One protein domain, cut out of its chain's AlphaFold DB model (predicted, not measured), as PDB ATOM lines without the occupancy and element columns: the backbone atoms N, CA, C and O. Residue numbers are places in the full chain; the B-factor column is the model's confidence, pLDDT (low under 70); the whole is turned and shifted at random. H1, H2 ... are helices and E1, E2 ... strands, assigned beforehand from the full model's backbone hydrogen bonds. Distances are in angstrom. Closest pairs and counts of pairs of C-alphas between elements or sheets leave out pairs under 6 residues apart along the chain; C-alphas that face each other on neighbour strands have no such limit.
ATOM      1  N   GLY A   2     176.093 205.246 157.350       61.16
ATOM      2  CA  GLY A   2     175.016 206.236 157.501       61.16
ATOM      3  C   GLY A   2     173.848 205.887 156.578       61.16
ATOM      4  O   GLY A   2     173.886 204.842 155.945       61.16
ATOM      5  N   GLY A   3     172.809 206.711 156.489       58.75
ATOM      6  CA  GLY A   3     171.707 206.485 155.546       58.75
ATOM      7  C   GLY A   3     170.753 207.672 155.496       58.75
ATOM      8  O   GLY A   3     170.623 208.398 156.480       58.75
ATOM      9  N   ASN A   4     170.085 207.873 154.359       56.75
ATOM     10  CA  ASN A   4     169.091 208.944 154.175       56.75
ATOM     11  C   ASN A   4     167.684 208.556 154.679       56.75
ATOM     12  O   ASN A   4     166.710 209.247 154.396       56.75
ATOM     13  N   GLY A   5     167.574 207.444 155.414       56.00
ATOM     14  CA  GLY A   5     166.310 206.882 155.896       56.00
ATOM     15  C   GLY A   5     165.643 205.894 154.931       56.00
ATOM     16  O   GLY A   5     164.752 205.168 155.364       56.00
ATOM     17  N   THR A   6     166.092 205.808 153.674       62.88
ATOM     18  CA  THR A   6     165.573 204.877 152.648       62.88
ATOM     19  C   THR A   6     166.641 203.953 152.057       62.88
ATOM     20  O   THR A   6     166.327 202.820 151.714       62.88
ATOM     21  N   GLU A   7     167.905 204.381 152.014       67.88
ATOM     22  CA  GLU A   7     169.050 203.565 151.596       67.88
ATOM     23  C   GLU A   7     170.195 203.696 152.608       67.88
ATOM     24  O   GLU A   7     170.504 204.790 153.097       67.88
ATOM     25  N   GLY A   8     170.825 202.565 152.947       72.00
ATOM     26  CA  GLY A   8     172.064 202.558 153.723       72.00
ATOM     27  C   GLY A   8     173.220 203.108 152.891       72.00
ATOM     28  O   GLY A   8     173.210 203.004 151.677       72.00
ATOM     29  N   ALA A   9     174.227 203.692 153.517       79.94
ATOM     30  CA  ALA A   9     175.423 204.203 152.866       79.94
ATOM     31  C   ALA A   9     176.655 203.725 153.628       79.94
ATOM     32  O   ALA A   9     176.714 203.760 154.870       79.94
ATOM     33  N   VAL A  10     177.661 203.296 152.877       82.75
ATOM     34  CA  VAL A  10     178.948 202.899 153.432       82.75
ATOM     35  C   VAL A  10     180.033 203.765 152.828       82.75
ATOM     36  O   VAL A  10     180.057 203.984 151.625       82.75
ATOM     37  N   ALA A  11     180.905 204.263 153.699       87.25
ATOM     38  CA  ALA A  11     182.127 204.942 153.324       87.25
ATOM     39  C   ALA A  11     183.285 204.269 154.063       87.25
ATOM     40  O   ALA A  11     183.167 203.993 155.263       87.25
ATOM     41  N   LEU A  12     184.359 203.992 153.337       88.50
ATOM     42  CA  LEU A  12     185.624 203.471 153.826       88.50
ATOM     43  C   LEU A  12     186.704 204.478 153.443       88.50
ATOM     44  O   LEU A  12     186.801 204.844 152.275       88.50
ATOM     45  N   ASP A  13     187.482 204.915 154.426       94.12
ATOM     46  CA  ASP A  13     188.674 205.734 154.221       94.12
ATOM     47  C   ASP A  13     189.846 204.974 154.843       94.12
ATOM     48  O   ASP A  13     189.824 204.651 156.036       94.12
ATOM     49  N   LEU A  14     190.802 204.594 154.006       94.81
ATOM     50  CA  LEU A  14     192.032 203.918 154.383       94.81
ATOM     51  C   LEU A  14     193.191 204.795 153.939       94.81
ATOM     52  O   LEU A  14     193.268 205.189 152.782       94.81
ATOM     53  N   GLU A  15     194.120 205.032 154.846       97.12
ATOM     54  CA  GLU A  15     195.390 205.678 154.558       97.12
ATOM     55  C   GLU A  15     196.474 204.811 155.181       97.12
ATOM     56  O   GLU A  15     196.329 204.340 156.316       97.12
ATOM     57  N   TRP A  16     197.543 204.557 154.436       97.25
ATOM     58  CA  TRP A  16     198.681 203.814 154.946       97.25
ATOM     59  C   TRP A  16     199.972 204.561 154.645       97.25
ATOM     60  O   TRP A  16     200.196 205.088 153.557       97.25
ATOM     61  N   GLN A  17     200.836 204.595 155.654       97.19
ATOM     62  CA  GLN A  17     202.189 205.110 155.513       97.19
ATOM     63  C   GLN A  17     203.060 204.095 154.782       97.19
ATOM     64  O   GLN A  17     202.721 202.907 154.715       97.19
ATOM     65  N   ARG A  18     204.216 204.560 154.303       96.31
ATOM     66  CA  ARG A  18     205.220 203.715 153.664       96.31
ATOM     67  C   ARG A  18     205.488 202.463 154.479       96.31
ATOM     68  O   ARG A  18     206.044 202.503 155.577       96.31
ATOM     69  N   SER A  19     205.077 201.345 153.907       95.50
ATOM     70  CA  SER A  19     205.181 200.028 154.506       95.50
ATOM     71  C   SER A  19     205.700 199.051 153.469       95.50
ATOM     72  O   SER A  19     205.555 199.270 152.266       95.50
ATOM     73  N   ARG A  20     206.349 197.985 153.937       95.38
ATOM     74  CA  ARG A  20     206.890 196.939 153.077       95.38
ATOM     75  C   ARG A  20     206.281 195.599 153.453       95.38
ATOM     76  O   ARG A  20     206.472 195.127 154.572       95.38
ATOM     77  N   LEU A  21     205.591 194.985 152.502       95.81
ATOM     78  CA  LEU A  21     205.176 193.590 152.551       95.81
ATOM     79  C   LEU A  21     206.227 192.753 151.822       95.81
ATOM     80  O   LEU A  21     206.509 193.008 150.654       95.81
ATOM     81  N   THR A  22     206.784 191.747 152.488       94.31
ATOM     82  CA  THR A  22     207.711 190.790 151.876       94.31
ATOM     83  C   THR A  22     207.093 189.403 151.853       94.31
ATOM     84  O   THR A  22     206.574 188.917 152.859       94.31
ATOM     85  N   VAL A  23     207.180 188.747 150.703       91.62
ATOM     86  CA  VAL A  23     206.878 187.328 150.546       91.62
ATOM     87  C   VAL A  23     208.168 186.643 150.144       91.62
ATOM     88  O   VAL A  23     208.594 186.703 148.993       91.62
ATOM     89  N   ASP A  24     208.792 185.981 151.113       85.38
ATOM     90  CA  ASP A  24     210.089 185.330 150.916       85.38
ATOM     91  C   ASP A  24     209.991 184.097 150.014       85.38
ATOM     92  O   ASP A  24     210.984 183.662 149.433       85.38
ATOM     93  N   ARG A  25     208.793 183.510 149.891       82.56
ATOM     94  CA  ARG A  25     208.590 182.304 149.093       82.56
ATOM     95  C   ARG A  25     207.160 182.164 148.593       82.56
ATOM     96  O   ARG A  25     206.242 181.956 149.387       82.56
ATOM     97  N   LEU A  26     206.989 182.176 147.275       81.56
ATOM     98  CA  LEU A  26     205.726 181.843 146.620       81.56
ATOM     99  C   LEU A  26     205.812 180.440 146.010       81.56
ATOM    100  O   LEU A  26     206.544 180.224 145.054       81.56
ATOM    101  N   SER A  27     205.060 179.470 146.530       77.25
ATOM    102  CA  SER A  27     205.065 178.089 146.018       77.25
ATOM    103  C   SER A  27     203.660 177.623 145.662       77.25
ATOM    104  O   SER A  27     202.727 177.896 146.415       77.25
ATOM    105  N   TYR A  28     203.524 176.851 144.586       73.88
ATOM    106  CA  TYR A  28     202.273 176.186 144.224       73.88
ATOM    107  C   TYR A  28     202.239 174.744 144.746       73.88
ATOM    108  O   TYR A  28     203.249 174.039 144.728       73.88
ATOM    109  N   ARG A  29     201.074 174.327 145.256       69.00
ATOM    110  CA  ARG A  29     200.850 173.046 145.934       69.00
ATOM    111  C   ARG A  29     199.676 172.303 145.273       69.00
ATOM    112  O   ARG A  29     198.569 172.823 145.319       69.00
ATOM    113  N   SER A  30     199.881 171.098 144.722       63.16
ATOM    114  CA  SER A  30     198.800 170.270 144.142       63.16
ATOM    115  C   SER A  30     198.781 168.828 144.659       63.16
ATOM    116  O   SER A  30     199.806 168.280 145.039       63.16
ATOM    117  N   GLN A  31     197.613 168.182 144.671       54.44
ATOM    118  CA  GLN A  31     197.419 166.879 145.330       54.44
ATOM    119  C   GLN A  31     198.167 165.692 144.673       54.44
ATOM    120  O   GLN A  31     198.418 164.694 145.345       54.44
ATOM    121  N   SER A  32     198.577 165.781 143.401       55.22
ATOM    122  CA  SER A  32     199.286 164.723 142.647       55.22
ATOM    123  C   SER A  32     200.819 164.841 142.743       55.22
ATOM    124  O   SER A  32     201.522 164.961 141.742       55.22
ATOM    125  N   TRP A  33     201.327 164.876 143.975       58.31
ATOM    126  CA  TRP A  33     202.600 165.500 144.363       58.31
ATOM    127  C   TRP A  33     203.900 164.751 143.972       58.31
ATOM    128  O   TRP A  33     204.058 163.571 144.285       58.31
ATOM    129  N   ASN A  34     204.895 165.475 143.422       56.06
ATOM    130  CA  ASN A  34     206.325 165.098 143.415       56.06
ATOM    131  C   ASN A  34     207.021 165.721 144.651       56.06
ATOM    132  O   ASN A  34     207.014 166.950 144.757       56.06
ATOM    133  N   PRO A  35     207.615 164.938 145.581       57.22
ATOM    134  CA  PRO A  35     208.249 165.437 146.812       57.22
ATOM    135  C   PRO A  35     209.200 166.630 146.620       57.22
ATOM    136  O   PRO A  35     209.227 167.524 147.468       57.22
ATOM    137  N   ASP A  36     209.891 166.707 145.480       57.34
ATOM    138  CA  ASP A  36     210.841 167.778 145.156       57.34
ATOM    139  C   ASP A  36     210.188 169.165 145.008       57.34
ATOM    140  O   ASP A  36     210.854 170.188 145.176       57.34
ATOM    141  N   ALA A  37     208.879 169.233 144.741       57.62
ATOM    142  CA  ALA A  37     208.149 170.492 144.575       57.62
ATOM    143  C   ALA A  37     208.082 171.330 145.867       57.62
ATOM    144  O   ALA A  37     207.891 172.543 145.803       57.62
ATOM    145  N   LEU A  38     208.288 170.720 147.046       59.91
ATOM    146  CA  LEU A  38     208.320 171.453 148.318       59.91
ATOM    147  C   LEU A  38     209.495 172.426 148.414       59.91
ATOM    148  O   LEU A  38     209.367 173.411 149.136       59.91
ATOM    149  N   ASN A  39     210.578 172.189 147.674       65.69
ATOM    150  CA  ASN A  39     211.766 173.043 147.658       65.69
ATOM    151  C   ASN A  39     211.772 174.034 146.482       65.69
ATOM    152  O   ASN A  39     212.744 174.765 146.314       65.69
ATOM    153  N   ARG A  40     210.706 174.073 145.669       72.62
ATOM    154  CA  ARG A  40     210.596 174.976 144.518       72.62
ATOM    155  C   ARG A  40     209.716 176.184 144.837       72.62
ATOM    156  O   ARG A  40     208.764 176.101 145.615       72.62
ATOM    157  N   SER A  41     210.048 177.315 144.226       79.25
ATOM    158  CA  SER A  41     209.382 178.604 144.418       79.25
ATOM    159  C   SER A  41     209.274 179.332 143.080       79.25
ATOM    160  O   SER A  41     210.126 179.153 142.217       79.25
ATOM    161  N   PHE A  42     208.264 180.178 142.913       82.25
ATOM    162  CA  PHE A  42     208.228 181.201 141.865       82.25
ATOM    163  C   PHE A  42     209.177 182.365 142.165       82.25
ATOM    164  O   PHE A  42     209.369 183.223 141.314       82.25
ATOM    165  N   GLY A  43     209.772 182.395 143.357       85.44
ATOM    166  CA  GLY A  43     210.695 183.423 143.817       85.44
ATOM    167  C   GLY A  43     210.192 184.101 145.084       85.44
ATOM    168  O   GLY A  43     209.334 183.579 145.805       85.44
ATOM    169  N   SER A  44     210.759 185.269 145.339       88.62
ATOM    170  CA  SER A  44     210.427 186.154 146.443       88.62
ATOM    171  C   SER A  44     210.079 187.530 145.889       88.62
ATOM    172  O   SER A  44     210.615 187.936 144.853       88.62
ATOM    173  N   PHE A  45     209.171 188.236 146.551       92.81
ATOM    174  CA  PHE A  45     208.824 189.596 146.161       92.81
ATOM    175  C   PHE A  45     208.658 190.509 147.368       92.81
ATOM    176  O   PHE A  45     208.305 190.066 148.464       92.81
ATOM    177  N   ALA A  46     208.883 191.796 147.148       95.94
ATOM    178  CA  ALA A  46     208.554 192.851 148.084       95.94
ATOM    179  C   ALA A  46     207.660 193.883 147.406       95.94
ATOM    180  O   ALA A  46     207.930 194.296 146.281       95.94
ATOM    181  N   LEU A  47     206.616 194.300 148.113       96.88
ATOM    182  CA  LEU A  47     205.810 195.466 147.786       96.88
ATOM    183  C   LEU A  47     206.099 196.523 148.847       96.88
ATOM    184  O   LEU A  47     205.748 196.340 150.012       96.88
ATOM    185  N   GLU A  48     206.752 197.604 148.452       96.75
ATOM    186  CA  GLU A  48     206.811 198.832 149.237       96.75
ATOM    187  C   GLU A  48     205.721 199.763 148.721       96.75
ATOM    188  O   GLU A  48     205.622 199.956 147.516       96.75
ATOM    189  N   SER A  49     204.878 200.296 149.601       97.19
ATOM    190  CA  SER A  49     203.783 201.178 149.194       97.19
ATOM    191  C   SER A  49     203.379 202.139 150.311       97.19
ATOM    192  O   SER A  49     203.401 201.791 151.498       97.19
ATOM    193  N   GLU A  50     202.983 203.341 149.908       97.81
ATOM    194  CA  GLU A  50     202.217 204.320 150.680       97.81
ATOM    195  C   GLU A  50     201.051 204.842 149.840       97.81
ATOM    196  O   GLU A  50     201.127 204.847 148.611       97.81
ATOM    197  N   GLY A  51     199.963 205.266 150.479       97.88
ATOM    198  CA  GLY A  51     198.806 205.727 149.722       97.88
ATOM    199  C   GLY A  51     197.515 205.820 150.515       97.88
ATOM    200  O   GLY A  51     197.497 205.781 151.750       97.88
ATOM    201  N   PHE A  52     196.423 205.965 149.773       97.50
ATOM    202  CA  PHE A  52     195.081 206.038 150.324       97.50
ATOM    203  C   PHE A  52     194.042 205.361 149.426       97.50
ATOM    204  O   PHE A  52     194.204 205.212 148.214       97.50
ATOM    205  N   MET A  53     192.926 204.980 150.037       95.62
ATOM    206  CA  MET A  53     191.746 204.439 149.379       95.62
ATOM    207  C   MET A  53     190.497 204.998 150.049       95.62
ATOM    208  O   MET A  53     190.236 204.747 151.224       95.62
ATOM    209  N   ARG A  54     189.688 205.712 149.273       94.69
ATOM    210  CA  ARG A  54     188.367 206.193 149.668       94.69
ATOM    211  C   ARG A  54     187.320 205.535 148.798       94.69
ATOM    212  O   ARG A  54     187.355 205.674 147.580       94.69
ATOM    213  N   VAL A  55     186.380 204.843 149.422       90.12
ATOM    214  CA  VAL A  55     185.233 204.238 148.742       90.12
ATOM    215  C   VAL A  55     183.972 204.713 149.423       90.12
ATOM    216  O   VAL A  55     183.849 204.574 150.638       90.12
ATOM    217  N   ALA A  56     183.024 205.234 148.657       89.50
ATOM    218  CA  ALA A  56     181.664 205.466 149.115       89.50
ATOM    219  C   ALA A  56     180.696 204.723 148.199       89.50
ATOM    220  O   ALA A  56     180.857 204.747 146.985       89.50
ATOM    221  N   ASN A  57     179.697 204.057 148.769       87.69
ATOM    222  CA  ASN A  57     178.649 203.396 148.001       87.69
ATOM    223  C   ASN A  57     177.286 203.567 148.680       87.69
ATOM    224  O   ASN A  57     177.145 203.311 149.889       87.69
ATOM    225  N   THR A  58     176.280 203.984 147.910       84.19
ATOM    226  CA  THR A  58     174.884 203.928 148.350       84.19
ATOM    227  C   THR A  58     174.385 202.484 148.274       84.19
ATOM    228  O   THR A  58     174.798 201.688 147.449       84.19
ATOM    229  N   GLY A  59     173.563 202.070 149.226       73.25
ATOM    230  CA  GLY A  59     173.132 200.684 149.381       73.25
ATOM    231  C   GLY A  59     174.096 199.747 150.129       73.25
ATOM    232  O   GLY A  59     173.670 198.670 150.540       73.25
ATOM    233  N   GLY A  60     175.345 200.153 150.381       73.62
ATOM    234  CA  GLY A  60     176.360 199.367 151.101       73.62
ATOM    235  C   GLY A  60     177.195 198.429 150.215       73.62
ATOM    236  O   GLY A  60     176.971 198.334 149.020       73.62
ATOM    237  N   PHE A  61     178.179 197.724 150.793       68.19
ATOM    238  CA  PHE A  61     179.182 196.944 150.034       68.19
ATOM    239  C   PHE A  61     178.632 195.786 149.184       68.19
ATOM    240  O   PHE A  61     179.315 195.310 148.285       68.19
ATOM    241  N   LEU A  62     177.420 195.317 149.483       70.56
ATOM    242  CA  LEU A  62     176.765 194.209 148.780       70.56
ATOM    243  C   LEU A  62     175.654 194.691 147.839       70.56
ATOM    244  O   LEU A  62     174.856 193.883 147.373       70.56
ATOM    245  N   ASN A  63     175.546 196.002 147.609       68.00
ATOM    246  CA  ASN A  63     174.532 196.553 146.724       68.00
ATOM    247  C   ASN A  63     175.144 196.910 145.369       68.00
ATOM    248  O   ASN A  63     175.995 197.793 145.269       68.00
ATOM    249  N   SER A  64     174.678 196.212 144.337       68.12
ATOM    250  CA  SER A  64     175.091 196.370 142.944       68.12
ATOM    251  C   SER A  64     174.306 197.438 142.170       68.12
ATOM    252  O   SER A  64     174.685 197.765 141.051       68.12
ATOM    253  N   GLY A  65     173.223 197.979 142.739       67.31
ATOM    254  CA  GLY A  65     172.373 199.002 142.114       67.31
ATOM    255  C   GLY A  65     172.582 200.422 142.650       67.31
ATOM    256  O   GLY A  65     171.885 201.337 142.217       67.31
ATOM    257  N   GLY A  66     173.490 200.602 143.614       72.06
ATOM    258  CA  GLY A  66     173.808 201.893 144.217       72.06
ATOM    259  C   GLY A  66     174.828 202.710 143.425       72.06
ATOM    260  O   GLY A  66     175.567 202.182 142.596       72.06
ATOM    261  N   SER A  67     174.872 204.012 143.704       85.81
ATOM    262  CA  SER A  67     175.885 204.914 143.169       85.81
ATOM    263  C   SER A  67     177.133 204.861 144.047       85.81
ATOM    264  O   SER A  67     177.074 205.121 145.255       85.81
ATOM    265  N   ALA A  68     178.265 204.545 143.429       89.44
ATOM    266  CA  ALA A  68     179.562 204.446 144.069       89.44
ATOM    267  C   ALA A  68     180.520 205.546 143.600       89.44
ATOM    268  O   ALA A  68     180.471 206.026 142.462       89.44
ATOM    269  N   SER A  69     181.436 205.907 144.488       91.75
ATOM    270  CA  SER A  69     182.650 206.640 144.165       91.75
ATOM    271  C   SER A  69     183.857 205.930 144.760       91.75
ATOM    272  O   SER A  69     183.820 205.425 145.886       91.75
ATOM    273  N   ILE A  70     184.936 205.894 143.986       93.19
ATOM    274  CA  ILE A  70     186.235 205.387 144.418       93.19
ATOM    275  C   ILE A  70     187.262 206.477 144.148       93.19
ATOM    276  O   ILE A  70     187.200 207.172 143.138       93.19
ATOM    277  N   ASN A  71     188.201 206.631 145.069       96.50
ATOM    278  CA  ASN A  71     189.422 207.384 144.866       96.50
ATOM    279  C   ASN A  71     190.557 206.624 145.552       96.50
ATOM    280  O   ASN A  71     190.612 206.554 146.781       96.50
ATOM    281  N   PHE A  72     191.411 206.010 144.749       96.56
ATOM    282  CA  PHE A  72     192.540 205.198 145.171       96.56
ATOM    283  C   PHE A  72     193.815 205.775 144.569       96.56
ATOM    284  O   PHE A  72     193.841 206.085 143.377       96.56
ATOM    285  N   ALA A  73     194.866 205.867 145.377       98.00
ATOM    286  CA  ALA A  73     196.216 206.127 144.911       98.00
ATOM    287  C   ALA A  73     197.227 205.387 145.792       98.00
ATOM    288  O   ALA A  73     197.084 205.351 147.016       98.00
ATOM    289  N   SER A  74     198.249 204.814 145.169       98.00
ATOM    290  CA  SER A  74     199.356 204.127 145.819       98.00
ATOM    291  C   SER A  74     200.645 204.392 145.057       98.00
ATOM    292  O   SER A  74     200.711 204.144 143.852       98.00
ATOM    293  N   ASP A  75     201.676 204.793 145.789       98.19
ATOM    294  CA  ASP A  75     203.033 205.018 145.303       98.19
ATOM    295  C   ASP A  75     204.004 204.056 145.991       98.19
ATOM    296  O   ASP A  75     203.885 203.794 147.190       98.19
ATOM    297  N   GLY A  76     204.986 203.534 145.261       96.75
ATOM    298  CA  GLY A  76     206.006 202.673 145.850       96.75
ATOM    299  C   GLY A  76     206.799 201.854 144.844       96.75
ATOM    300  O   GLY A  76     207.056 202.314 143.741       96.75
ATOM    301  N   ASP A  77     207.201 200.646 145.234       97.38
ATOM    302  CA  ASP A  77     208.023 199.747 144.426       97.38
ATOM    303  C   ASP A  77     207.529 198.301 144.542       97.38
ATOM    304  O   ASP A  77     207.225 197.820 145.636       97.38
ATOM    305  N   VAL A  78     207.562 197.562 143.432       97.25
ATOM    306  CA  VAL A  78     207.485 196.093 143.443       97.25
ATOM    307  C   VAL A  78     208.847 195.545 143.068       97.25
ATOM    308  O   VAL A  78     209.382 195.901 142.026       97.25
ATOM    309  N   ILE A  79     209.420 194.675 143.892       96.50
ATOM    310  CA  ILE A  79     210.744 194.083 143.673       96.50
ATOM    311  C   ILE A  79     210.589 192.570 143.637       96.50
ATOM    312  O   ILE A  79     209.951 191.997 144.515       96.50
ATOM    313  N   TYR A  80     211.182 191.924 142.640       93.75
ATOM    314  CA  TYR A  80     211.146 190.483 142.437       93.75
ATOM    315  C   TYR A  80     212.562 189.903 142.366       93.75
ATOM    316  O   TYR A  80     213.445 190.460 141.708       93.75
ATOM    317  N   ARG A  81     212.758 188.754 143.023       89.12
ATOM    318  CA  ARG A  81     214.024 188.014 143.061       89.12
ATOM    319  C   ARG A  81     213.796 186.507 143.005       89.12
ATOM    320  O   ARG A  81     212.915 185.981 143.684       89.12
ATOM    321  N   GLN A  82     214.641 185.801 142.257       84.88
ATOM    322  CA  GLN A  82     214.547 184.345 142.062       84.88
ATOM    323  C   GLN A  82     215.366 183.501 143.039       84.88
ATOM    324  O   GLN A  82     215.160 182.290 143.107       84.88
ATOM    325  N   GLY A  83     216.272 184.121 143.790       80.44
ATOM    326  CA  GLY A  83     217.130 183.445 144.756       80.44
ATOM    327  C   GLY A  83     217.235 184.171 146.099       80.44
ATOM    328  O   GLY A  83     216.317 184.882 146.521       80.44
ATOM    329  N   ALA A  84     218.347 183.952 146.793       81.12
ATOM    330  CA  ALA A  84     218.608 184.484 148.125       81.12
ATOM    331  C   ALA A  84     218.982 185.975 148.082       81.12
ATOM    332  O   ALA A  84     219.249 186.536 147.024       81.12
ATOM    333  N   ALA A  85     219.022 186.634 149.243       84.69
ATOM    334  CA  ALA A  85     219.601 187.976 149.334       84.69
ATOM    335  C   ALA A  85     221.038 187.970 148.778       84.69
ATOM    336  O   ALA A  85     221.814 187.073 149.110       84.69
ATOM    337  N   GLY A  86     221.370 188.937 147.921       86.88
ATOM    338  CA  GLY A  86     222.594 188.918 147.115       86.88
ATOM    339  C   GLY A  86     222.374 188.539 145.651       86.88
ATOM    340  O   GLY A  86     223.148 188.988 144.814       86.88
ATOM    341  N   ASP A  87     221.338 187.750 145.333       88.00
ATOM    342  CA  ASP A  87     221.030 187.369 143.949       88.00
ATOM    343  C   ASP A  87     220.305 188.511 143.199       88.00
ATOM    344  O   ASP A  87     219.588 189.292 143.830       88.00
ATOM    345  N   PRO A  88     220.412 188.582 141.858       91.31
ATOM    346  CA  PRO A  88     219.896 189.698 141.065       91.31
ATOM    347  C   PRO A  88     218.398 189.974 141.222       91.31
ATOM    348  O   PRO A  88     217.571 189.060 141.289       91.31
ATOM    349  N   GLU A  89     218.049 191.260 141.204       93.38
ATOM    350  CA  GLU A  89     216.692 191.776 141.391       93.38
ATOM    351  C   GLU A  89     216.200 192.544 140.161       93.38
ATOM    352  O   GLU A  89     216.953 193.276 139.513       93.38
ATOM    353  N   ILE A  90     214.906 192.414 139.875       94.00
ATOM    354  CA  ILE A  90     214.174 193.297 138.966       94.00
ATOM    355  C   ILE A  90     213.083 194.013 139.754       94.00
ATOM    356  O   ILE A  90     212.470 193.426 140.648       94.00
ATOM    357  N   SER A  91     212.831 195.278 139.446       95.62
ATOM    358  CA  SER A  91     211.816 196.063 140.142       95.62
ATOM    359  C   SER A  91     210.963 196.880 139.189       95.62
ATOM    360  O   SER A  91     211.501 197.483 138.265       95.62
ATOM    361  N   LEU A  92     209.674 196.978 139.495       97.06
ATOM    362  CA  LEU A  92     208.805 198.061 139.051       97.06
ATOM    363  C   LEU A  92     209.013 199.209 140.047       97.06
ATOM    364  O   LEU A  92     208.435 199.212 141.132       97.06
ATOM    365  N   ALA A  93     209.949 200.094 139.729       95.19
ATOM    366  CA  ALA A  93     210.369 201.208 140.565       95.19
ATOM    367  C   ALA A  93     209.507 202.445 140.312       95.19
ATOM    368  O   ALA A  93     209.059 202.661 139.186       95.19
ATOM    369  N   SER A  94     209.334 203.291 141.329       94.25
ATOM    370  CA  SER A  94     208.471 204.481 141.234       94.25
ATOM    371  C   SER A  94     207.068 204.123 140.727       94.25
ATOM    372  O   SER A  94     206.484 204.854 139.927       94.25
ATOM    373  N   LEU A  95     206.567 202.959 141.148       97.06
ATOM    374  CA  LEU A  95     205.248 202.461 140.816       97.06
ATOM    375  C   LEU A  95     204.201 203.421 141.371       97.06
ATOM    376  O   LEU A  95     204.019 203.506 142.582       97.06
ATOM    377  N   HIS A  96     203.494 204.088 140.475       97.62
ATOM    378  CA  HIS A  96     202.308 204.871 140.762       97.62
ATOM    379  C   HIS A  96     201.089 204.112 140.247       97.62
ATOM    380  O   HIS A  96     201.036 203.734 139.077       97.62
ATOM    381  N   THR A  97     200.102 203.903 141.109       97.31
ATOM    382  CA  THR A  97     198.812 203.306 140.748       97.31
ATOM    383  C   THR A  97     197.693 204.170 141.293       97.31
ATOM    384  O   THR A  97     197.669 204.457 142.485       97.31
ATOM    385  N   ALA A  98     196.760 204.585 140.446       97.50
ATOM    386  CA  ALA A  98     195.601 205.356 140.856       97.50
ATOM    387  C   ALA A  98     194.367 204.972 140.043       97.50
ATOM    388  O   ALA A  98     194.457 204.635 138.861       97.50
ATOM    389  N   ALA A  99     193.209 205.035 140.690       96.19
ATOM    390  CA  ALA A  99     191.916 204.839 140.053       96.19
ATOM    391  C   ALA A  99     190.870 205.704 140.757       96.19
ATOM    392  O   ALA A  99     190.766 205.687 141.989       96.19
ATOM    393  N   SER A 100     190.080 206.453 139.992       96.50
ATOM    394  CA  SER A 100     189.002 207.257 140.557       96.50
ATOM    395  C   SER A 100     187.792 207.369 139.644       96.50
ATOM    396  O   SER A 100     187.919 207.421 138.425       96.50
ATOM    397  N   PHE A 101     186.607 207.411 140.249       95.75
ATOM    398  CA  PHE A 101     185.352 207.702 139.564       95.75
ATOM    399  C   PHE A 101     184.290 208.194 140.549       95.75
ATOM    400  O   PHE A 101     184.362 207.948 141.758       95.75
ATOM    401  N   VAL A 102     183.263 208.851 140.012       92.44
ATOM    402  CA  VAL A 102     182.056 209.261 140.737       92.44
ATOM    403  C   VAL A 102     180.843 208.838 139.919       92.44
ATOM    404  O   VAL A 102     180.822 209.035 138.712       92.44
ATOM    405  N   GLY A 103     179.819 208.280 140.567       88.19
ATOM    406  CA  GLY A 103     178.578 207.926 139.874       88.19
ATOM    407  C   GLY A 103     178.603 206.557 139.188       88.19
ATOM    408  O   GLY A 103     177.762 206.304 138.333       88.19
ATOM    409  N   GLY A 104     179.542 205.686 139.563       88.69
ATOM    410  CA  GLY A 104     179.609 204.300 139.098       88.69
ATOM    411  C   GLY A 104     178.882 203.339 140.037       88.69
ATOM    412  O   GLY A 104     177.990 203.726 140.785       88.69
ATOM    413  N   SER A 105     179.309 202.085 140.033       88.62
ATOM    414  CA  SER A 105     178.829 200.999 140.880       88.62
ATOM    415  C   SER A 105     180.017 200.159 141.348       88.62
ATOM    416  O   SER A 105     180.998 199.963 140.630       88.62
ATOM    417  N   PHE A 106     179.948 199.702 142.590       87.44
ATOM    418  CA  PHE A 106     180.948 198.840 143.205       87.44
ATOM    419  C   PHE A 106     180.227 197.883 144.134       87.44
ATOM    420  O   PHE A 106     179.479 198.324 145.005       87.44
ATOM    421  N   GLY A 107     180.453 196.587 143.999       85.56
ATOM    422  CA  GLY A 107     179.813 195.645 144.900       85.56
ATOM    423  C   GLY A 107     180.135 194.204 144.584       85.56
ATOM    424  O   GLY A 107     180.975 193.902 143.742       85.56
ATOM    425  N   VAL A 108     179.445 193.320 145.294       85.62
ATOM    426  CA  VAL A 108     179.487 191.879 145.061       85.62
ATOM    427  C   VAL A 108     178.132 191.448 144.515       85.62
ATOM    428  O   VAL A 108     177.111 191.699 145.156       85.62
ATOM    429  N   ASP A 109     178.113 190.817 143.345       79.19
ATOM    430  CA  ASP A 109     176.920 190.201 142.763       79.19
ATOM    431  C   ASP A 109     177.038 188.664 142.725       79.19
ATOM    432  O   ASP A 109     177.873 188.065 143.404       79.19
ATOM    433  N   ALA A 110     176.149 188.002 141.978       75.31
ATOM    434  CA  ALA A 110     176.160 186.546 141.844       75.31
ATOM    435  C   ALA A 110     177.388 186.004 141.085       75.31
ATOM    436  O   ALA A 110     177.652 184.805 141.161       75.31
ATOM    437  N   GLN A 111     178.106 186.853 140.345       75.06
ATOM    438  CA  GLN A 111     179.324 186.496 139.623       75.06
ATOM    439  C   GLN A 111     180.561 186.772 140.479       75.06
ATOM    440  O   GLN A 111     181.423 185.901 140.604       75.06
ATOM    441  N   GLY A 112     180.625 187.926 141.144       86.06
ATOM    442  CA  GLY A 112     181.732 188.246 142.038       86.06
ATOM    443  C   GLY A 112     181.825 189.707 142.436       86.06
ATOM    444  O   GLY A 112     180.832 190.427 142.475       86.06
ATOM    445  N   LEU A 113     183.041 190.133 142.772       90.06
ATOM    446  CA  LEU A 113     183.363 191.525 143.056       90.06
ATOM    447  C   LEU A 113     183.503 192.281 141.736       90.06
ATOM    448  O   LEU A 113     184.289 191.877 140.884       90.06
ATOM    449  N   PHE A 114     182.819 193.407 141.592       91.12
ATOM    450  CA  PHE A 114     182.957 194.244 140.409       91.12
ATOM    451  C   PHE A 114     183.050 195.729 140.753       91.12
ATOM    452  O   PHE A 114     182.554 196.204 141.778       91.12
ATOM    453  N   VAL A 115     183.684 196.456 139.843       91.88
ATOM    454  CA  VAL A 115     183.701 197.910 139.741       91.88
ATOM    455  C   VAL A 115     183.229 198.234 138.332       91.88
ATOM    456  O   VAL A 115     183.797 197.722 137.371       91.88
ATOM    457  N   ALA A 116     182.217 199.080 138.191       92.81
ATOM    458  CA  ALA A 116     181.813 199.588 136.889       92.81
ATOM    459  C   ALA A 116     181.517 201.083 136.958       92.81
ATOM    460  O   ALA A 116     180.819 201.527 137.867       92.81
ATOM    461  N   ALA A 117     182.026 201.866 136.017       95.00
ATOM    462  CA  ALA A 117     181.833 203.307 135.993       95.00
ATOM    463  C   ALA A 117     181.646 203.804 134.553       95.00
ATOM    464  O   ALA A 117     182.348 203.323 133.666       95.00
ATOM    465  N   PRO A 118     180.734 204.766 134.317       95.25
ATOM    466  CA  PRO A 118     180.584 205.377 132.996       95.25
ATOM    467  C   PRO A 118     181.856 206.123 132.579       95.25
ATOM    468  O   PRO A 118     182.235 206.072 131.420       95.25
ATOM    469  N   GLU A 119     182.536 206.749 133.543       96.62
ATOM    470  CA  GLU A 119     183.823 207.421 133.372       96.62
ATOM    471  C   GLU A 119     184.728 207.043 134.553       96.62
ATOM    472  O   GLU A 119     184.331 207.166 135.718       96.62
ATOM    473  N   MET A 120     185.943 206.570 134.272       97.19
ATOM    474  CA  MET A 120     186.955 206.235 135.275       97.19
ATOM    475  C   MET A 120     188.307 206.807 134.876       97.19
ATOM    476  O   MET A 120     188.800 206.541 133.792       97.19
ATOM    477  N   GLN A 121     188.949 207.536 135.779       97.81
ATOM    478  CA  GLN A 121     190.317 208.007 135.599       97.81
ATOM    479  C   GLN A 121     191.287 206.990 136.192       97.81
ATOM    480  O   GLN A 121     191.151 206.629 137.365       97.81
ATOM    481  N   VAL A 122     192.262 206.539 135.402       97.19
ATOM    482  CA  VAL A 122     193.278 205.566 135.823       97.19
ATOM    483  C   VAL A 122     194.689 206.103 135.616       97.19
ATOM    484  O   VAL A 122     194.946 206.899 134.712       97.19
ATOM    485  N   ALA A 123     195.620 205.648 136.449       97.69
ATOM    486  CA  ALA A 123     197.050 205.820 136.246       97.69
ATOM    487  C   ALA A 123     197.792 204.563 136.716       97.69
ATOM    488  O   ALA A 123     197.564 204.085 137.824       97.69
ATOM    489  N   LEU A 124     198.686 204.035 135.890       97.12
ATOM    490  CA  LEU A 124     199.620 202.960 136.215       97.12
ATOM    491  C   LEU A 124     200.953 203.300 135.555       97.12
ATOM    492  O   LEU A 124     201.071 203.173 134.342       97.12
ATOM    493  N   GLY A 125     201.943 203.716 136.334       97.44
ATOM    494  CA  GLY A 125     203.259 204.093 135.819       97.44
ATOM    495  C   GLY A 125     204.382 203.505 136.650       97.44
ATOM    496  O   GLY A 125     204.270 203.467 137.868       97.44
ATOM    497  N   PHE A 126     205.444 203.025 136.010       96.88
ATOM    498  CA  PHE A 126     206.626 202.490 136.682       96.88
ATOM    499  C   PHE A 126     207.844 202.459 135.752       96.88
ATOM    500  O   PHE A 126     207.735 202.384 134.526       96.88
ATOM    501  N   ASP A 127     209.022 202.441 136.363       94.88
ATOM    502  CA  ASP A 127     210.294 202.177 135.703       94.88
ATOM    503  C   ASP A 127     210.707 200.725 135.970       94.88
ATOM    504  O   ASP A 127     210.838 200.303 137.120       94.88
ATOM    505  N   VAL A 128     210.943 199.936 134.925       94.44
ATOM    506  CA  VAL A 128     211.597 198.634 135.068       94.44
ATOM    507  C   VAL A 128     213.076 198.883 135.322       94.44
ATOM    508  O   VAL A 128     213.783 199.388 134.447       94.44
ATOM    509  N   ASN A 129     213.551 198.490 136.499       93.94
ATOM    510  CA  ASN A 129     214.955 198.592 136.881       93.94
ATOM    511  C   ASN A 129     215.526 197.216 137.224       93.94
ATOM    512  O   ASN A 129     214.812 196.330 137.689       93.94
ATOM    513  N   TRP A 130     216.834 197.061 137.047       94.19
ATOM    514  CA  TRP A 130     217.581 195.849 137.370       94.19
ATOM    515  C   TRP A 130     218.718 196.143 138.350       94.19
ATOM    516  O   TRP A 130     219.312 197.225 138.323       94.19
ATOM    517  N   LYS A 131     219.048 195.181 139.210       93.31
ATOM    518  CA  LYS A 131     220.183 195.265 140.129       93.31
ATOM    519  C   LYS A 131     220.913 193.927 140.204       93.31
ATOM    520  O   LYS A 131     220.311 192.928 140.572       93.31
ATOM    521  N   ALA A 132     222.209 193.942 139.890       90.81
ATOM    522  CA  ALA A 132     223.081 192.763 139.881       90.81
ATOM    523  C   ALA A 132     223.254 192.148 141.282       90.81
ATOM    524  O   ALA A 132     222.814 191.038 141.538       90.81
ATOM    525  N   ALA A 133     223.813 192.932 142.208       89.25
ATOM    526  CA  ALA A 133     224.196 192.480 143.543       89.25
ATOM    527  C   ALA A 133     223.461 193.291 144.629       89.25
ATOM    528  O   ALA A 133     224.034 194.225 145.207       89.25
ATOM    529  N   PRO A 134     222.167 193.023 144.869       91.50
ATOM    530  CA  PRO A 134     221.408 193.666 145.937       91.50
ATOM    531  C   PRO A 134     221.826 193.156 147.325       91.50
ATOM    532  O   PRO A 134     222.138 191.982 147.496       91.50
ATOM    533  N   LEU A 135     221.783 194.006 148.355       89.38
ATOM    534  CA  LEU A 135     221.954 193.551 149.749       89.38
ATOM    535  C   LEU A 135     220.671 192.897 150.298       89.38
ATOM    536  O   LEU A 135     220.719 192.071 151.209       89.38
ATOM    537  N   GLY A 136     219.530 193.264 149.726       87.50
ATOM    538  CA  GLY A 136     218.185 192.746 149.959       87.50
ATOM    539  C   GLY A 136     217.243 193.425 148.967       87.50
ATOM    540  O   GLY A 136     217.727 193.967 147.989       87.50
ATOM    541  N   PHE A 137     215.934 193.467 149.247       92.69
ATOM    542  CA  PHE A 137     214.970 194.200 148.414       92.69
ATOM    543  C   PHE A 137     215.286 195.708 148.399       92.69
ATOM    544  O   PHE A 137     214.773 196.484 149.219       92.69
ATOM    545  N   ASP A 138     216.190 196.104 147.509       91.19
ATOM    546  CA  ASP A 138     216.885 197.384 147.551       91.19
ATOM    547  C   ASP A 138     216.145 198.412 146.712       91.19
ATOM    548  O   ASP A 138     215.739 198.112 145.595       91.19
ATOM    549  N   THR A 139     216.037 199.647 147.211       92.62
ATOM    550  CA  THR A 139     215.385 200.786 146.532       92.62
ATOM    551  C   THR A 139     216.336 201.787 145.894       92.62
ATOM    552  O   THR A 139     215.917 202.746 145.253       92.62
ATOM    553  N   THR A 140     217.640 201.546 146.010       91.12
ATOM    554  CA  THR A 140     218.686 202.460 145.543       91.12
ATOM    555  C   THR A 140     219.756 201.729 144.737       91.12
ATOM    556  O   THR A 140     219.919 200.509 144.848       91.12
ATOM    557  N   GLY A 141     220.495 202.477 143.908       89.75
ATOM    558  CA  GLY A 141     221.597 201.937 143.101       89.75
ATOM    559  C   GLY A 141     221.156 200.913 142.051       89.75
ATOM    560  O   GLY A 141     221.926 200.015 141.723       89.75
ATOM    561  N   ARG A 142     219.909 201.009 141.579       91.50
ATOM    562  CA  ARG A 142     219.375 200.170 140.503       91.50
ATOM    563  C   ARG A 142     219.696 200.793 139.146       91.50
ATOM    564  O   ARG A 142     219.742 202.016 139.023       91.50
ATOM    565  N   SER A 143     219.863 199.958 138.132       91.75
ATOM    566  CA  SER A 143     220.061 200.384 136.751       91.75
ATOM    567  C   SER A 143     218.715 200.448 136.021       91.75
ATOM    568  O   SER A 143     218.005 199.440 136.002       91.75
ATOM    569  N   PRO A 144     218.342 201.596 135.432       90.12
ATOM    570  CA  PRO A 144     217.095 201.724 134.691       90.12
ATOM    571  C   PRO A 144     217.134 200.937 133.382       90.12
ATOM    572  O   PRO A 144     218.172 200.872 132.722       90.12
ATOM    573  N   VAL A 145     215.994 200.357 133.011       90.31
ATOM    574  CA  VAL A 145     215.838 199.586 131.773       90.31
ATOM    575  C   VAL A 145     214.822 200.251 130.848       90.31
ATOM    576  O   VAL A 145     215.189 200.660 129.751       90.31
ATOM    577  N   ILE A 146     213.564 200.391 131.274       91.69
ATOM    578  CA  ILE A 146     212.498 200.993 130.458       91.69
ATOM    579  C   ILE A 146     211.402 201.601 131.334       91.69
ATOM    580  O   ILE A 146     211.118 201.090 132.413       91.69
ATOM    581  N   LEU A 147     210.785 202.681 130.865       93.12
ATOM    582  CA  LEU A 147     209.627 203.330 131.474       93.12
ATOM    583  C   LEU A 147     208.346 202.869 130.784       93.12
ATOM    584  O   LEU A 147     208.282 202.861 129.551       93.12
ATOM    585  N   LEU A 148     207.318 202.554 131.575       95.62
ATOM    586  CA  LEU A 148     205.960 202.271 131.107       95.62
ATOM    587  C   LEU A 148     204.948 203.075 131.937       95.62
ATOM    588  O   LEU A 148     205.017 203.061 133.161       95.62
ATOM    589  N   ASP A 149     204.011 203.772 131.290       96.06
ATOM    590  CA  ASP A 149     202.939 204.522 131.969       96.06
ATOM    591  C   ASP A 149     201.632 204.478 131.171       96.06
ATOM    592  O   ASP A 149     201.635 204.599 129.952       96.06
ATOM    593  N   TRP A 150     200.519 204.213 131.843       95.25
ATOM    594  CA  TRP A 150     199.171 204.105 131.286       95.25
ATOM    595  C   TRP A 150     198.301 205.071 132.075       95.25
ATOM    596  O   TRP A 150     198.209 204.935 133.295       95.25
ATOM    597  N   ARG A 151     197.695 206.067 131.431       96.88
ATOM    598  CA  ARG A 151     197.027 207.148 132.163       96.88
ATOM    599  C   ARG A 151     195.915 207.806 131.372       96.88
ATOM    600  O   ARG A 151     196.111 208.087 130.198       96.88
ATOM    601  N   GLY A 152     194.822 208.138 132.047       97.31
ATOM    602  CA  GLY A 152     193.719 208.949 131.527       97.31
ATOM    603  C   GLY A 152     192.366 208.287 131.753       97.31
ATOM    604  O   GLY A 152     192.238 207.387 132.591       97.31
ATOM    605  N   GLY A 153     191.363 208.753 131.022       97.56
ATOM    606  CA  GLY A 153     189.979 208.334 131.139       97.56
ATOM    607  C   GLY A 153     189.677 207.017 130.434       97.56
ATOM    608  O   GLY A 153     190.157 206.719 129.341       97.56
ATOM    609  N   LEU A 154     188.834 206.222 131.072       97.75
ATOM    610  CA  LEU A 154     188.183 205.048 130.520       97.75
ATOM    611  C   LEU A 154     186.677 205.307 130.523       97.75
ATOM    612  O   LEU A 154     186.129 205.727 131.544       97.75
ATOM    613  N   ASN A 155     186.020 205.000 129.412       97.38
ATOM    614  CA  ASN A 155     184.575 205.085 129.254       97.38
ATOM    615  C   ASN A 155     183.945 203.697 129.387       97.38
ATOM    616  O   ASN A 155     184.524 202.702 128.941       97.38
ATOM    617  N   ASP A 156     182.769 203.627 130.011       96.44
ATOM    618  CA  ASP A 156     182.022 202.384 130.252       96.44
ATOM    619  C   ASP A 156     182.896 201.268 130.858       96.44
ATOM    620  O   ASP A 156     182.796 200.086 130.514       96.44
ATOM    621  N   ALA A 157     183.793 201.655 131.767       96.69
ATOM    622  CA  ALA A 157     184.783 200.765 132.340       96.69
ATOM    623  C   ALA A 157     184.139 199.765 133.299       96.69
ATOM    624  O   ALA A 157     183.420 200.148 134.220       96.69
ATOM    625  N   ARG A 158     184.457 198.481 133.131       95.25
ATOM    626  CA  ARG A 158     184.071 197.384 134.016       95.25
ATOM    627  C   ARG A 158     185.284 196.520 134.335       95.25
ATOM    628  O   ARG A 158     185.934 195.973 133.448       95.25
ATOM    629  N   PHE A 159     185.520 196.339 135.626       94.81
ATOM    630  CA  PHE A 159     186.470 195.388 136.179       94.81
ATOM    631  C   PHE A 159     185.712 194.413 137.064       94.81
ATOM    632  O   PHE A 159     184.941 194.823 137.929       94.81
ATOM    633  N   GLU A 160     185.922 193.124 136.861       93.12
ATOM    634  CA  GLU A 160     185.226 192.071 137.590       93.12
ATOM    635  C   GLU A 160     186.206 190.977 137.995       93.12
ATOM    636  O   GLU A 160     187.066 190.574 137.215       93.12
TER     637      GLU A 160
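This is residues 2 to 160 of the 597 residues of an uncharacterized protein of Gammaproteobacteria bacterium HGW-Gammaproteobacteria-14 (UniProt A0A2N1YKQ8). One long sheet of six strands makes an arch: E1, E2 and E3 bend at one end, E4, E5 and E6 fold over at the other, toward the same side. The long loop between E1 and E2 holds the short helix H1, and residues 30 to 36 stick out. The printed part has 159 residues, in the order E1 H1 E2 E3 E4 E5 E6; the sheet order is E1 - E2 - E3 - E4 - E5 - E6, antiparallel throughout, mostly strand. It is loose, with a radius of gyration of the C-alphas of 19.9 A and spans of 59 by 42 by 28 A.

E1, residues 8 to 23, starts at C-alpha (172.064, 202.558, 153.723) and spans 38.1 A. H1 is residues 35 to 39, 8.4 A. E2 is residues 44 to 58, 39.8 A; E3 68 to 81, 38.2 A; E4 89 to 108, 37.4 A; E5 112 to 131, 39.1 A. E6, residues 143 to 160, spans 35.8 A and ends at C-alpha (185.226, 192.071, 137.590).

E1 and E6 are the edge strands. E1 and E2 are antiparallel at 173 degrees, with N 12 and O 55 at 2.8 A. E2 to E6 form a meander, each strand the antiparallel neighbour of the one before, in four hairpins: N 46 to O 79, N 74 to O 97, N 98 to O 123 and N 124 to O 150 are each 2.8 A. E4 bends by 113 degrees at residue 103. H1 is not on the sheet; its O i to N i+4 pairs within hydrogen-bond range are 0 of 1, its i+3 pairs 2 of 2.

The C-alphas of Gly 5 and Ala 133, the two farthest apart, are 60.9 A apart. The printed part has no cut. The links E1 to H1 and E5 to E6 are long. Residues 2 to 7, 29 to 39, 61 and 63 to 65 have pLDDT under 70.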